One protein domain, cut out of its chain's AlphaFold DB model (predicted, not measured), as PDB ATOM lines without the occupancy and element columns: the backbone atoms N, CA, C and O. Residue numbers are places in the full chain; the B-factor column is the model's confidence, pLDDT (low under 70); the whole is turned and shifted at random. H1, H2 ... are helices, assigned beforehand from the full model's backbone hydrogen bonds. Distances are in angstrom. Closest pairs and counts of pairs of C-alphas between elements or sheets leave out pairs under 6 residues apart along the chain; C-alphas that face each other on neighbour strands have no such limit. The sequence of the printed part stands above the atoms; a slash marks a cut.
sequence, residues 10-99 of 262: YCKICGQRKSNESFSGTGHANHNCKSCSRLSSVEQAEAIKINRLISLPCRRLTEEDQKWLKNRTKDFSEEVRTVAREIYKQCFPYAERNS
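This is residues 10 to 99 of the 262 residues of an uncharacterized protein of Clostridium sp. C105KSO13 (UniProt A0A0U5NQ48). Three helices make the middle of an elongated model: H2 and H4 run the same way, partly side by side, and H3 folds back along H4 as the other arm of a helical hairpin. A lobe of loops with the short helix H1 makes one end, and the little helix H5 sticks out at the other, with residues 93 to 99 standing free. The printed part has 90 residues with five named helices, H1 to H5 in chain order, and no named strand: the class is all helix. It is loose, with a radius of gyration of the C-alphas of 15.2 A and spans of 50 by 26 by 18 A.

H2, residues 41 to 54, is 20.1 A long from C-alpha 41 at (37.602, -23.036, 13.737) to C-alpha 54. H4, residues 78 to 91, measures 19.6 A, and H3, residues 63 to 72, 14.3 A. H1, residues 25 to 30, begins at C-alpha 25 (34.869, -14.856, -3.691). H5, residues 95 to 99, ends at C-alpha 99 (65.501, -44.739, 22.230).

H2 touches H4 at a shallow tilt of 13 degrees, the C-alphas of Ile 50 and Val 80 closest at 5.7 A. The hairpin of H3 and H4 touches at a steep tilt of 41 degrees, opposite ways, with the C-alphas of Arg 72 and Ala 84 closest at 5.7 A. H2 and H3 are close but not clearly touching, the C-alphas of Leu 53 and Leu 69 being closest at 7.3 A. H5 is close to H4 but not clearly touching, with the C-alphas of Lys 89 and Ala 95 closest at 7.4 A. H1 touches no helix. Every O i to N i+4 pair is within hydrogen-bond range in H2, H3, H4 and H5; in H1 it is 1 of 2.

The C-alphas farthest apart, of Gly 25 and Arg 97, are 50.5 A apart. The printed part has no cut and no long link; residues 10 to 24 hold no named element. Mean pLDDT of the printed part is 91.1, and no printed residue is under 70.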
ATOM      1  N   TYR A  10      44.394 -24.520  -4.976       91.19
ATOM      2  CA  TYR A  10      44.713 -25.311  -3.784       91.19
ATOM      3  C   TYR A  10      43.992 -24.764  -2.547       91.19
ATOM      4  O   TYR A  10      44.034 -23.558  -2.288       91.19
ATOM      5  N   CYS A  11      43.355 -25.648  -1.774       93.06
ATOM      6  CA  CYS A  11      42.782 -25.305  -0.477       93.06
ATOM      7  C   CYS A  11      43.756 -25.639   0.659       93.06
ATOM      8  O   CYS A  11      44.132 -26.795   0.831       93.06
ATOM      9  N   LYS A  12      44.096 -24.648   1.492       91.56
ATOM     10  CA  LYS A  12      45.048 -24.825   2.603       91.56
ATOM     11  C   LYS A  12      44.535 -25.717   3.737       91.56
ATOM     12  O   LYS A  12      45.342 -26.283   4.463       91.56
ATOM     13  N   ILE A  13      43.213 -25.826   3.887       92.44
ATOM     14  CA  ILE A  13      42.586 -26.564   4.990       92.44
ATOM     15  C   ILE A  13      42.587 -28.065   4.704       92.44
ATOM     16  O   ILE A  13      43.085 -28.829   5.515       92.44
ATOM     17  N   CYS A  14      42.081 -28.489   3.543       90.62
ATOM     18  CA  CYS A  14      42.001 -29.913   3.200       90.62
ATOM     19  C   CYS A  14      43.135 -30.419   2.297       90.62
ATOM     20  O   CYS A  14      43.132 -31.590   1.938       90.62
ATOM     21  N   GLY A  15      44.034 -29.552   1.826       89.25
ATOM     22  CA  GLY A  15      45.189 -29.956   1.014       89.25
ATOM     23  C   GLY A  15      44.902 -30.355  -0.429       89.25
ATOM     24  O   GLY A  15      45.794 -30.799  -1.145       89.25
ATOM     25  N   GLN A  16      43.666 -30.201  -0.898       90.69
ATOM     26  CA  GLN A  16      43.275 -30.630  -2.241       90.69
ATOM     27  C   GLN A  16      43.261 -29.453  -3.217       90.69
ATOM     28  O   GLN A  16      42.802 -28.354  -2.884       90.69
ATOM     29  N   ARG A  17      43.679 -29.702  -4.465       90.44
ATOM     30  CA  ARG A  17      43.340 -28.819  -5.587       90.44
ATOM     31  C   ARG A  17      41.883 -29.038  -5.979       90.44
ATOM     32  O   ARG A  17      41.481 -30.156  -6.283       90.44
ATOM     33  N   LYS A  18      41.096 -27.965  -5.988       90.38
ATOM     34  CA  LYS A  18      39.670 -27.984  -6.335       90.38
ATOM     35  C   LYS A  18      39.376 -27.010  -7.470       90.38
ATOM     36  O   LYS A  18      40.140 -26.079  -7.715       90.38
ATOM     37  N   SER A  19      38.266 -27.217  -8.173       90.12
ATOM     38  CA  SER A  19      37.814 -26.294  -9.221       90.12
ATOM     39  C   SER A  19      37.564 -24.892  -8.658       90.12
ATOM     40  O   SER A  19      37.207 -24.742  -7.490       90.12
ATOM     41  N   ASN A  20      37.684 -23.855  -9.491       86.69
ATOM     42  CA  ASN A  20      37.447 -22.470  -9.062       86.69
ATOM     43  C   ASN A  20      36.025 -22.247  -8.516       86.69
ATOM     44  O   ASN A  20      35.827 -21.420  -7.631       86.69
ATOM     45  N   GLU A  21      35.047 -23.015  -8.994       90.12
ATOM     46  CA  GLU A  21      33.652 -22.982  -8.533       90.12
ATOM     47  C   GLU A  21      33.477 -23.532  -7.108       90.12
ATOM     48  O   GLU A  21      32.506 -23.204  -6.417       90.12
ATOM     49  N   SER A  22      34.442 -24.325  -6.631       89.56
ATOM     50  CA  SER A  22      34.470 -24.869  -5.268       89.56
ATOM     51  C   SER A  22      34.867 -23.830  -4.213       89.56
ATOM     52  O   SER A  22      34.856 -24.138  -3.021       89.56
ATOM     53  N   PHE A  23      35.201 -22.604  -4.619       90.88
ATOM     54  CA  PHE A  23      35.582 -21.498  -3.740       90.88
ATOM     55  C   PHE A  23      34.552 -20.366  -3.837       90.88
ATOM     56  O   PHE A  23      33.919 -20.157  -4.873       90.88
ATOM     57  N   SER A  24      34.329 -19.651  -2.734       87.31
ATOM     58  CA  SER A  24      33.594 -18.377  -2.743       87.31
ATOM     59  C   SER A  24      34.540 -17.227  -3.110       87.31
ATOM     60  O   SER A  24      35.754 -17.421  -3.109       87.31
ATOM     61  N   GLY A  25      34.022 -16.024  -3.393       83.50
ATOM     62  CA  GLY A  25      34.869 -14.856  -3.691       83.50
ATOM     63  C   GLY A  25      35.916 -14.596  -2.597       83.50
ATOM     64  O   GLY A  25      37.111 -14.557  -2.870       83.50
ATOM     65  N   THR A  26      35.486 -14.557  -1.335       85.75
ATOM     66  CA  THR A  26      36.381 -14.445  -0.167       85.75
ATOM     67  C   THR A  26      37.218 -15.712   0.066       85.75
ATOM     68  O   THR A  26      38.343 -15.641   0.560       85.75
ATOM     69  N   GLY A  27      36.695 -16.889  -0.295       83.38
ATOM     70  CA  GLY A  27      37.400 -18.169  -0.196       83.38
ATOM     71  C   GLY A  27      38.583 -18.292  -1.160       83.38
ATOM     72  O   GLY A  27      39.595 -18.881  -0.789       83.38
ATOM     73  N   HIS A  28      38.494 -17.686  -2.351       84.00
ATOM     74  CA  HIS A  28      39.601 -17.594  -3.313       84.00
ATOM     75  C   HIS A  28      40.800 -16.862  -2.709       84.00
ATOM     76  O   HIS A  28      41.898 -17.408  -2.702       84.00
ATOM     77  N   ALA A  29      40.579 -15.682  -2.121       86.56
ATOM     78  CA  ALA A  29      41.646 -14.894  -1.498       86.56
ATOM     79  C   ALA A  29      42.310 -15.619  -0.312       86.56
ATOM     80  O   ALA A  29      43.514 -15.518  -0.104       86.56
ATOM     81  N   ASN A  30      41.529 -16.387   0.452       87.50
ATOM     82  CA  ASN A  30      42.006 -17.072   1.657       87.50
ATOM     83  C   ASN A  30      42.469 -18.520   1.427       87.50
ATOM     84  O   ASN A  30      42.850 -19.188   2.396       87.50
ATOM     85  N   HIS A  31      42.401 -19.020   0.188       90.44
ATOM     86  CA  HIS A  31      42.620 -20.429  -0.154       90.44
ATOM     87  C   HIS A  31      41.748 -21.393   0.677       90.44
ATOM     88  O   HIS A  31      42.187 -22.464   1.107       90.44
ATOM     89  N   ASN A  32      40.490 -21.013   0.914       92.81
ATOM     90  CA  ASN A  32      39.508 -21.776   1.681       92.81
ATOM     91  C   ASN A  32      38.330 -22.183   0.781       92.81
ATOM     92  O   ASN A  32      37.607 -21.328   0.269       92.81
ATOM     93  N   CYS A  33      38.141 -23.487   0.574       93.38
ATOM     94  CA  CYS A  33      37.039 -23.988  -0.241       93.38
ATOM     95  C   CYS A  33      35.706 -23.961   0.525       93.38
ATOM     96  O   CYS A  33      35.671 -23.956   1.753       93.38
ATOM     97  N   LYS A  34      34.588 -23.985  -0.206       93.50
ATOM     98  CA  LYS A  34      33.234 -23.869   0.359       93.50
ATOM     99  C   LYS A  34      32.894 -24.954   1.385       93.50
ATOM    100  O   LYS A  34      32.083 -24.700   2.268       93.50
ATOM    101  N   SER A  35      33.461 -26.158   1.264       92.81
ATOM    102  CA  SER A  35      33.242 -27.217   2.254       92.81
ATOM    103  C   SER A  35      33.986 -26.904   3.550       92.81
ATOM    104  O   SER A  35      33.384 -26.913   4.616       92.81
ATOM    105  N   CYS A  36      35.264 -26.530   3.455       93.06
ATOM    106  CA  CYS A  36      36.080 -26.189   4.616       93.06
ATOM    107  C   CYS A  36      35.643 -24.887   5.299       93.06
ATOM    108  O   CYS A  36      35.807 -24.761   6.506       93.06
ATOM    109  N   SER A  37      35.043 -23.937   4.576       91.88
ATOM    110  CA  SER A  37      34.524 -22.703   5.179       91.88
ATOM    111  C   SER A  37      33.314 -22.922   6.089       91.88
ATOM    112  O   SER A  37      32.959 -22.013   6.830       91.88
ATOM    113  N   ARG A  38      32.650 -24.083   5.998       93.25
ATOM    114  CA  ARG A  38      31.510 -24.455   6.854       93.25
ATOM    115  C   ARG A  38      31.936 -25.145   8.151       93.25
ATOM    116  O   ARG A  38      31.109 -25.271   9.044       93.25
ATOM    117  N   LEU A  39      33.187 -25.596   8.232       93.00
ATOM    118  CA  LEU A  39      33.742 -26.230   9.424       93.00
ATOM    119  C   LEU A  39      33.967 -25.190  10.526       93.00
ATOM    120  O   LEU A  39      34.246 -24.020  10.238       93.00
ATOM    121  N   SER A  40      33.907 -25.625  11.779       93.75
ATOM    122  CA  SER A  40      34.295 -24.816  12.934       93.75
ATOM    123  C   SER A  40      35.785 -24.454  12.893       93.75
ATOM    124  O   SER A  40      36.590 -25.081  12.203       93.75
ATOM    125  N   SER A  41      36.189 -23.435  13.651       91.69
ATOM    126  CA  SER A  41      37.602 -23.036  13.737       91.69
ATOM    127  C   SER A  41      38.508 -24.161  14.252       91.69
ATOM    128  O   SER A  41      39.655 -24.259  13.816       91.69
ATOM    129  N   VAL A  42      37.989 -25.018  15.139       92.50
ATOM    130  CA  VAL A  42      38.703 -26.180  15.687       92.50
ATOM    131  C   VAL A  42      38.941 -27.219  14.594       92.50
ATOM    132  O   VAL A  42      40.094 -27.547  14.323       92.50
ATOM    133  N   GLU A  43      37.890 -27.634  13.885       93.75
ATOM    134  CA  GLU A  43      37.988 -28.614  12.792       93.75
ATOM    135  C   GLU A  43      38.880 -28.108  11.648       93.75
ATOM    136  O   GLU A  43      39.672 -28.855  11.075       93.75
ATOM    137  N   GLN A  44      38.809 -26.811  11.321       92.75
ATOM    138  CA  GLN A  44      39.711 -26.218  10.332       92.75
ATOM    139  C   GLN A  44      41.174 -26.291  10.788       92.75
ATOM    140  O   GLN A  44      42.050 -26.603   9.980       92.75
ATOM    141  N   ALA A  45      41.453 -26.006  12.063       93.19
ATOM    142  CA  ALA A  45      42.806 -26.076  12.607       93.19
ATOM    143  C   ALA A  45      43.341 -27.515  12.626       93.19
ATOM    144  O   ALA A  45      44.507 -27.731  12.291       93.19
ATOM    145  N   GLU A  46      42.509 -28.497  12.974       94.56
ATOM    146  CA  GLU A  46      42.855 -29.921  12.923       94.56
ATOM    147  C   GLU A  46      43.160 -30.375  11.496       94.56
ATOM    148  O   GLU A  46      44.237 -30.918  11.249       94.56
ATOM    149  N   ALA A  47      42.293 -30.044  10.534       94.25
ATOM    150  CA  ALA A  47      42.501 -30.375   9.128       94.25
ATOM    151  C   ALA A  47      43.797 -29.761   8.567       94.25
ATOM    152  O   ALA A  47      44.554 -30.446   7.881       94.25
ATOM    153  N   ILE A  48      44.116 -28.507   8.921       94.00
ATOM    154  CA  ILE A  48      45.391 -27.873   8.543       94.00
ATOM    155  C   ILE A  48      46.583 -28.654   9.120       94.00
ATOM    156  O   ILE A  48      47.567 -28.875   8.409       94.00
ATOM    157  N   LYS A  49      46.522 -29.071  10.395       95.56
ATOM    158  CA  LYS A  49      47.595 -29.860  11.024       95.56
ATOM    159  C   LYS A  49      47.758 -31.217  10.337       95.56
ATOM    160  O   LYS A  49      48.886 -31.571  10.010       95.56
ATOM    161  N   ILE A  50      46.663 -31.943  10.106       95.38
ATOM    162  CA  ILE A  50      46.663 -33.258   9.444       95.38
ATOM    163  C   ILE A  50      47.228 -33.141   8.031       95.38
ATOM    164  O   ILE A  50      48.130 -33.887   7.663       95.38
ATOM    165  N   ASN A  51      46.774 -32.152   7.264       93.69
ATOM    166  CA  ASN A  51      47.290 -31.904   5.925       93.69
ATOM    167  C   ASN A  51      48.801 -31.619   5.947       93.69
ATOM    168  O   ASN A  51      49.555 -32.214   5.178       93.69
ATOM    169  N   ARG A  52      49.271 -30.781   6.887       94.00
ATOM    170  CA  ARG A  52      50.711 -30.550   7.061       94.00
ATOM    171  C   ARG A  52      51.452 -31.854   7.362       94.00
ATOM    172  O   ARG A  52      52.458 -32.092   6.708       94.00
ATOM    173  N   LEU A  53      50.955 -32.683   8.288       95.31
ATOM    174  CA  LEU A  53      51.561 -33.974   8.648       95.31
ATOM    175  C   LEU A  53      51.720 -34.894   7.435       95.31
ATOM    176  O   LEU A  53      52.810 -35.404   7.209       95.31
ATOM    177  N   ILE A  54      50.666 -35.054   6.632       92.56
ATOM    178  CA  ILE A  54      50.673 -35.918   5.439       92.56
ATOM    179  C   ILE A  54      51.626 -35.374   4.363       92.56
ATOM    180  O   ILE A  54      52.232 -36.138   3.620       92.56
ATOM    181  N   SER A  55      51.788 -34.052   4.288       90.75
ATOM    182  CA  SER A  55      52.687 -33.404   3.327       90.75
ATOM    183  C   SER A  55      54.164 -33.353   3.756       90.75
ATOM    184  O   SER A  55      54.984 -32.815   3.012       90.75
ATOM    185  N   LEU A  56      54.519 -33.857   4.948       92.25
ATOM    186  CA  LEU A  56      55.885 -33.761   5.464       92.25
ATOM    187  C   LEU A  56      56.872 -34.608   4.639       92.25
ATOM    188  O   LEU A  56      56.656 -35.805   4.442       92.25
ATOM    189  N   PRO A  57      58.015 -34.040   4.212       88.19
ATOM    190  CA  PRO A  57      59.026 -34.787   3.477       88.19
ATOM    191  C   PRO A  57      59.920 -35.579   4.443       88.19
ATOM    192  O   PRO A  57      60.991 -35.103   4.822       88.19
ATOM    193  N   CYS A  58      59.528 -36.807   4.802       85.50
ATOM    194  CA  CYS A  58      60.271 -37.646   5.760       85.50
ATOM    195  C   CYS A  58      61.786 -37.740   5.488       85.50
ATOM    196  O   CYS A  58      62.580 -37.743   6.421       85.50
ATOM    197  N   ARG A  59      62.211 -37.759   4.215       82.81
ATOM    198  CA  ARG A  59      63.634 -37.868   3.840       82.81
ATOM    199  C   ARG A  59      64.478 -36.624   4.152       82.81
ATOM    200  O   ARG A  59      65.699 -36.716   4.150       82.81
ATOM    201  N   ARG A  60      63.864 -35.448   4.327       85.94
ATOM    202  CA  ARG A  60      64.564 -34.156   4.465       85.94
ATOM    203  C   ARG A  60      63.859 -33.249   5.475       85.94
ATOM    204  O   ARG A  60      63.503 -32.117   5.156       85.94
ATOM    205  N   LEU A  61      63.635 -33.755   6.684       89.62
ATOM    206  CA  LEU A  61      63.049 -32.959   7.762       89.62
ATOM    207  C   LEU A  61      64.082 -32.013   8.378       89.62
ATOM    208  O   LEU A  61      65.132 -32.452   8.852       89.62
ATOM    209  N   THR A  62      63.741 -30.726   8.430       92.00
ATOM    210  CA  THR A  62      64.482 -29.715   9.198       92.00
ATOM    211  C   THR A  62      64.337 -29.966  10.700       92.00
ATOM    212  O   THR A  62      63.336 -30.538  11.125       92.00
ATOM    213  N   GLU A  63      65.276 -29.513  11.536       91.31
ATOM    214  CA  GLU A  63      65.175 -29.677  13.001       91.31
ATOM    215  C   GLU A  63      63.859 -29.118  13.575       91.31
ATOM    216  O   GLU A  63      63.257 -29.708  14.479       91.31
ATOM    217  N   GLU A  64      63.371 -28.012  13.008       93.44
ATOM    218  CA  GLU A  64      62.086 -27.415  13.367       93.44
ATOM    219  C   GLU A  64      60.911 -28.336  13.031       93.44
ATOM    220  O   GLU A  64      60.035 -28.537  13.878       93.44
ATOM    221  N   ASP A  65      60.899 -28.943  11.840       93.50
ATOM    222  CA  ASP A  65      59.856 -29.893  11.443       93.50
ATOM    223  C   ASP A  65      59.908 -31.174  12.277       93.50
ATOM    224  O   ASP A  65      58.860 -31.686  12.671       93.50
ATOM    225  N   GLN A  66      61.104 -31.659  12.624       92.44
ATOM    226  CA  GLN A  66      61.260 -32.812  13.514       92.44
ATOM    227  C   GLN A  66      60.679 -32.517  14.902       92.44
ATOM    228  O   GLN A  66      59.898 -33.309  15.439       92.44
ATOM    229  N   LYS A  67      61.009 -31.354  15.482       94.06
ATOM    230  CA  LYS A  67      60.468 -30.911  16.776       94.06
ATOM    231  C   LYS A  67      58.956 -30.708  16.703       94.06
ATOM    232  O   LYS A  67      58.236 -31.107  17.621       94.06
ATOM    233  N   TRP A  68      58.469 -30.115  15.617       95.56
ATOM    234  CA  TRP A  68      57.045 -29.906  15.387       95.56
ATOM    235  C   TRP A  68      56.289 -31.237  15.307       95.56
ATOM    236  O   TRP A  68      55.332 -31.430  16.059       95.56
ATOM    237  N   LEU A  69      56.756 -32.179  14.483       95.56
ATOM    238  CA  LEU A  69      56.169 -33.512  14.334       95.56
ATOM    239  C   LEU A  69      56.180 -34.271  15.665       95.56
ATOM    240  O   LEU A  69      55.134 -34.751  16.106       95.56
ATOM    241  N   LYS A  70      57.321 -34.292  16.368       93.69
ATOM    242  CA  LYS A  70      57.446 -34.923  17.690       93.69
ATOM    243  C   LYS A  70      56.433 -34.357  18.687       93.69
ATOM    244  O   LYS A  70      55.811 -35.122  19.418       93.69
ATOM    245  N   ASN A  71      56.200 -33.045  18.686       95.75
ATOM    246  CA  ASN A  71      55.189 -32.425  19.546       95.75
ATOM    247  C   ASN A  71      53.750 -32.806  19.158       95.75
ATOM    248  O   ASN A  71      52.885 -32.879  20.030       95.75
ATOM    249  N   ARG A  72      53.458 -33.048  17.873       96.25
ATOM    250  CA  ARG A  72      52.123 -33.479  17.416       96.25
ATOM    251  C   ARG A  72      51.783 -34.920  17.790       96.25
ATOM    252  O   ARG A  72      50.609 -35.209  17.976       96.25
ATOM    253  N   THR A  73      52.772 -35.777  18.050       94.75
ATOM    254  CA  THR A  73      52.533 -37.134  18.600       94.75
ATOM    255  C   THR A  73      51.854 -37.145  19.982       94.75
ATOM    256  O   THR A  73      51.436 -38.204  20.459       94.75
ATOM    257  N   LYS A  74      51.746 -35.971  20.626       95.00
ATOM    258  CA  LYS A  74      51.105 -35.724  21.926       95.00
ATOM    259  C   LYS A  74      50.038 -34.614  21.856       95.00
ATOM    260  O   LYS A  74      49.758 -33.982  22.869       95.00
ATOM    261  N   ASP A  75      49.491 -34.315  20.671       95.62
ATOM    262  CA  ASP A  75      48.447 -33.286  20.514       95.62
ATOM    263  C   ASP A  75      47.162 -33.681  21.272       95.62
ATOM    264  O   ASP A  75      46.906 -34.864  21.498       95.62
ATOM    265  N   PHE A  76      46.349 -32.703  21.683       93.00
ATOM    266  CA  PHE A  76      45.085 -32.963  22.383       93.00
ATOM    267  C   PHE A  76      44.060 -33.651  21.478       93.00
ATOM    268  O   PHE A  76      43.320 -34.506  21.957       93.00
ATOM    269  N   SER A  77      44.063 -33.318  20.185       94.69
ATOM    270  CA  SER A  77      43.213 -33.956  19.180       94.69
ATOM    271  C   SER A  77      43.704 -35.370  18.879       94.69
ATOM    272  O   SER A  77      44.858 -35.555  18.478       94.69
ATOM    273  N   GLU A  78      42.841 -36.368  19.075       95.31
ATOM    274  CA  GLU A  78      43.195 -37.776  18.867       95.31
ATOM    275  C   GLU A  78      43.496 -38.086  17.396       95.31
ATOM    276  O   GLU A  78      44.448 -38.809  17.103       95.31
ATOM    277  N   GLU A  79      42.761 -37.476  16.461       94.50
ATOM    278  CA  GLU A  79      43.004 -37.647  15.024       94.50
ATOM    279  C   GLU A  79      44.388 -37.119  14.628       94.50
ATOM    280  O   GLU A  79      45.190 -37.834  14.023       94.50
ATOM    281  N   VAL A  80      44.717 -35.889  15.043       96.25
ATOM    282  CA  VAL A  80      46.035 -35.283  14.786       96.25
ATOM    283  C   VAL A  80      47.142 -36.125  15.411       96.25
ATOM    284  O   VAL A  80      48.177 -36.352  14.784       96.25
ATOM    285  N   ARG A  81      46.938 -36.588  16.649       97.31
ATOM    286  CA  ARG A  81      47.905 -37.400  17.390       97.31
ATOM    287  C   ARG A  81      48.175 -38.732  16.699       97.31
ATOM    288  O   ARG A  81      49.337 -39.116  16.574       97.31
ATOM    289  N   THR A  82      47.123 -39.408  16.247       96.94
ATOM    290  CA  THR A  82      47.207 -40.703  15.562       96.94
ATOM    291  C   THR A  82      47.971 -40.570  14.251       96.94
ATOM    292  O   THR A  82      48.981 -41.248  14.066       96.94
ATOM    293  N   VAL A  83      47.582 -39.616  13.396       96.44
ATOM    294  CA  VAL A  83      48.289 -39.350  12.132       96.44
ATOM    295  C   VAL A  83      49.746 -38.960  12.396       96.44
ATOM    296  O   VAL A  83      50.649 -39.448  11.726       96.44
ATOM    297  N   ALA A  84      50.011 -38.124  13.403       96.50
ATOM    298  CA  ALA A  84      51.374 -37.722  13.732       96.50
ATOM    299  C   ALA A  84      52.248 -38.889  14.197       96.50
ATOM    300  O   ALA A  84      53.426 -38.920  13.854       96.50
ATOM    301  N   ARG A  85      51.704 -39.836  14.970       94.69
ATOM    302  CA  ARG A  85      52.435 -41.043  15.390       94.69
ATOM    303  C   ARG A  85      52.787 -41.921  14.197       94.69
ATOM    304  O   ARG A  85      53.917 -42.385  14.127       94.69
ATOM    305  N   GLU A  86      51.853 -42.094  13.269       94.19
ATOM    306  CA  GLU A  86      52.073 -42.894  12.065       94.19
ATOM    307  C   GLU A  86      53.148 -42.273  11.165       94.19
ATOM    308  O   GLU A  86      54.153 -42.909  10.853       94.19
ATOM    309  N   ILE A  87      53.031 -40.974  10.872       93.75
ATOM    310  CA  ILE A  87      54.055 -40.245  10.112       93.75
ATOM    311  C   ILE A  87      55.400 -40.239  10.853       93.75
ATOM    312  O   ILE A  87      56.446 -40.379  10.229       93.75
ATOM    313  N   TYR A  88      55.409 -40.120  12.184       93.25
ATOM    314  CA  TYR A  88      56.647 -40.191  12.965       93.25
ATOM    315  C   TYR A  88      57.331 -41.556  12.841       93.25
ATOM    316  O   TYR A  88      58.544 -41.592  12.653       93.25
ATOM    317  N   LYS A  89      56.580 -42.664  12.884       90.19
ATOM    318  CA  LYS A  89      57.124 -44.012  12.652       90.19
ATOM    319  C   LYS A  89      57.695 -44.152  11.241       90.19
ATOM    320  O   LYS A  89      58.805 -44.644  11.094       90.19
ATOM    321  N   GLN A  90      56.994 -43.649  10.225       89.31
ATOM    322  CA  GLN A  90      57.466 -43.689   8.836       89.31
ATOM    323  C   GLN A  90      58.725 -42.843   8.616       89.31
ATOM    324  O   GLN A  90      59.654 -43.269   7.933       89.31
ATOM    325  N   CYS A  91      58.782 -41.641   9.198       89.38
ATOM    326  CA  CYS A  91      59.948 -40.772   9.069       89.38
ATOM    327  C   CYS A  91      61.137 -41.240   9.927       89.38
ATOM    328  O   CYS A  91      62.281 -40.933   9.596       89.38
ATOM    329  N   PHE A  92      60.879 -41.958  11.023       88.69
ATOM    330  CA  PHE A  92      61.898 -42.442  11.951       88.69
ATOM    331  C   PHE A  92      61.655 -43.911  12.342       88.69
ATOM    332  O   PHE A  92      61.354 -44.187  13.508       88.69
ATOM    333  N   PRO A  93      61.841 -44.864  11.410       80.75
ATOM    334  CA  PRO A  93      61.554 -46.284  11.652       80.75
ATOM    335  C   PRO A  93      62.336 -46.838  12.848       80.75
ATOM    336  O   PRO A  93      61.818 -47.608  13.649       80.75
ATOM    337  N   TYR A  94      63.560 -46.346  13.051       79.62
ATOM    338  CA  TYR A  94      64.424 -46.767  14.149       79.62
ATOM    339  C   TYR A  94      64.345 -45.869  15.394       79.62
ATOM    340  O   TYR A  94      65.164 -46.025  16.294       79.62
ATOM    341  N   ALA A  95      63.417 -44.907  15.500       81.38
ATOM    342  CA  ALA A  95      63.379 -43.992  16.654       81.38
ATOM    343  C   ALA A  95      63.115 -44.711  17.980       81.38
ATOM    344  O   ALA A  95      63.757 -44.398  18.987       81.38
ATOM    345  N   GLU A  96      62.176 -45.654  17.989       78.62
ATOM    346  CA  GLU A  96      61.864 -46.441  19.180       78.62
ATOM    347  C   GLU A  96      63.036 -47.363  19.536       78.62
ATOM    348  O   GLU A  96      63.531 -47.300  20.663       78.62
ATOM    349  N   ARG A  97      63.572 -48.087  18.540       78.00
ATOM    350  CA  ARG A  97      64.800 -48.897  18.645       78.00
ATOM    351  C   ARG A  97      65.955 -48.095  19.247       78.00
ATOM    352  O   ARG A  97      66.516 -48.476  20.268       78.00
ATOM    353  N   ASN A  98      66.259 -46.930  18.685       81.38
ATOM    354  CA  ASN A  98      67.354 -46.069  19.130       81.38
ATOM    355  C   ASN A  98      67.106 -45.446  20.510       81.38
ATOM    356  O   ASN A  98      68.055 -45.163  21.239       81.38
ATOM    357  N   SER A  99      65.845 -45.221  20.887       82.31
ATOM    358  CA  SER A  99      65.501 -44.739  22.230       82.31
ATOM    359  C   SER A  99      65.696 -45.825  23.284       82.31
ATOM    360  O   SER A  99      66.205 -45.520  24.361       82.31
TER     361      SER A  99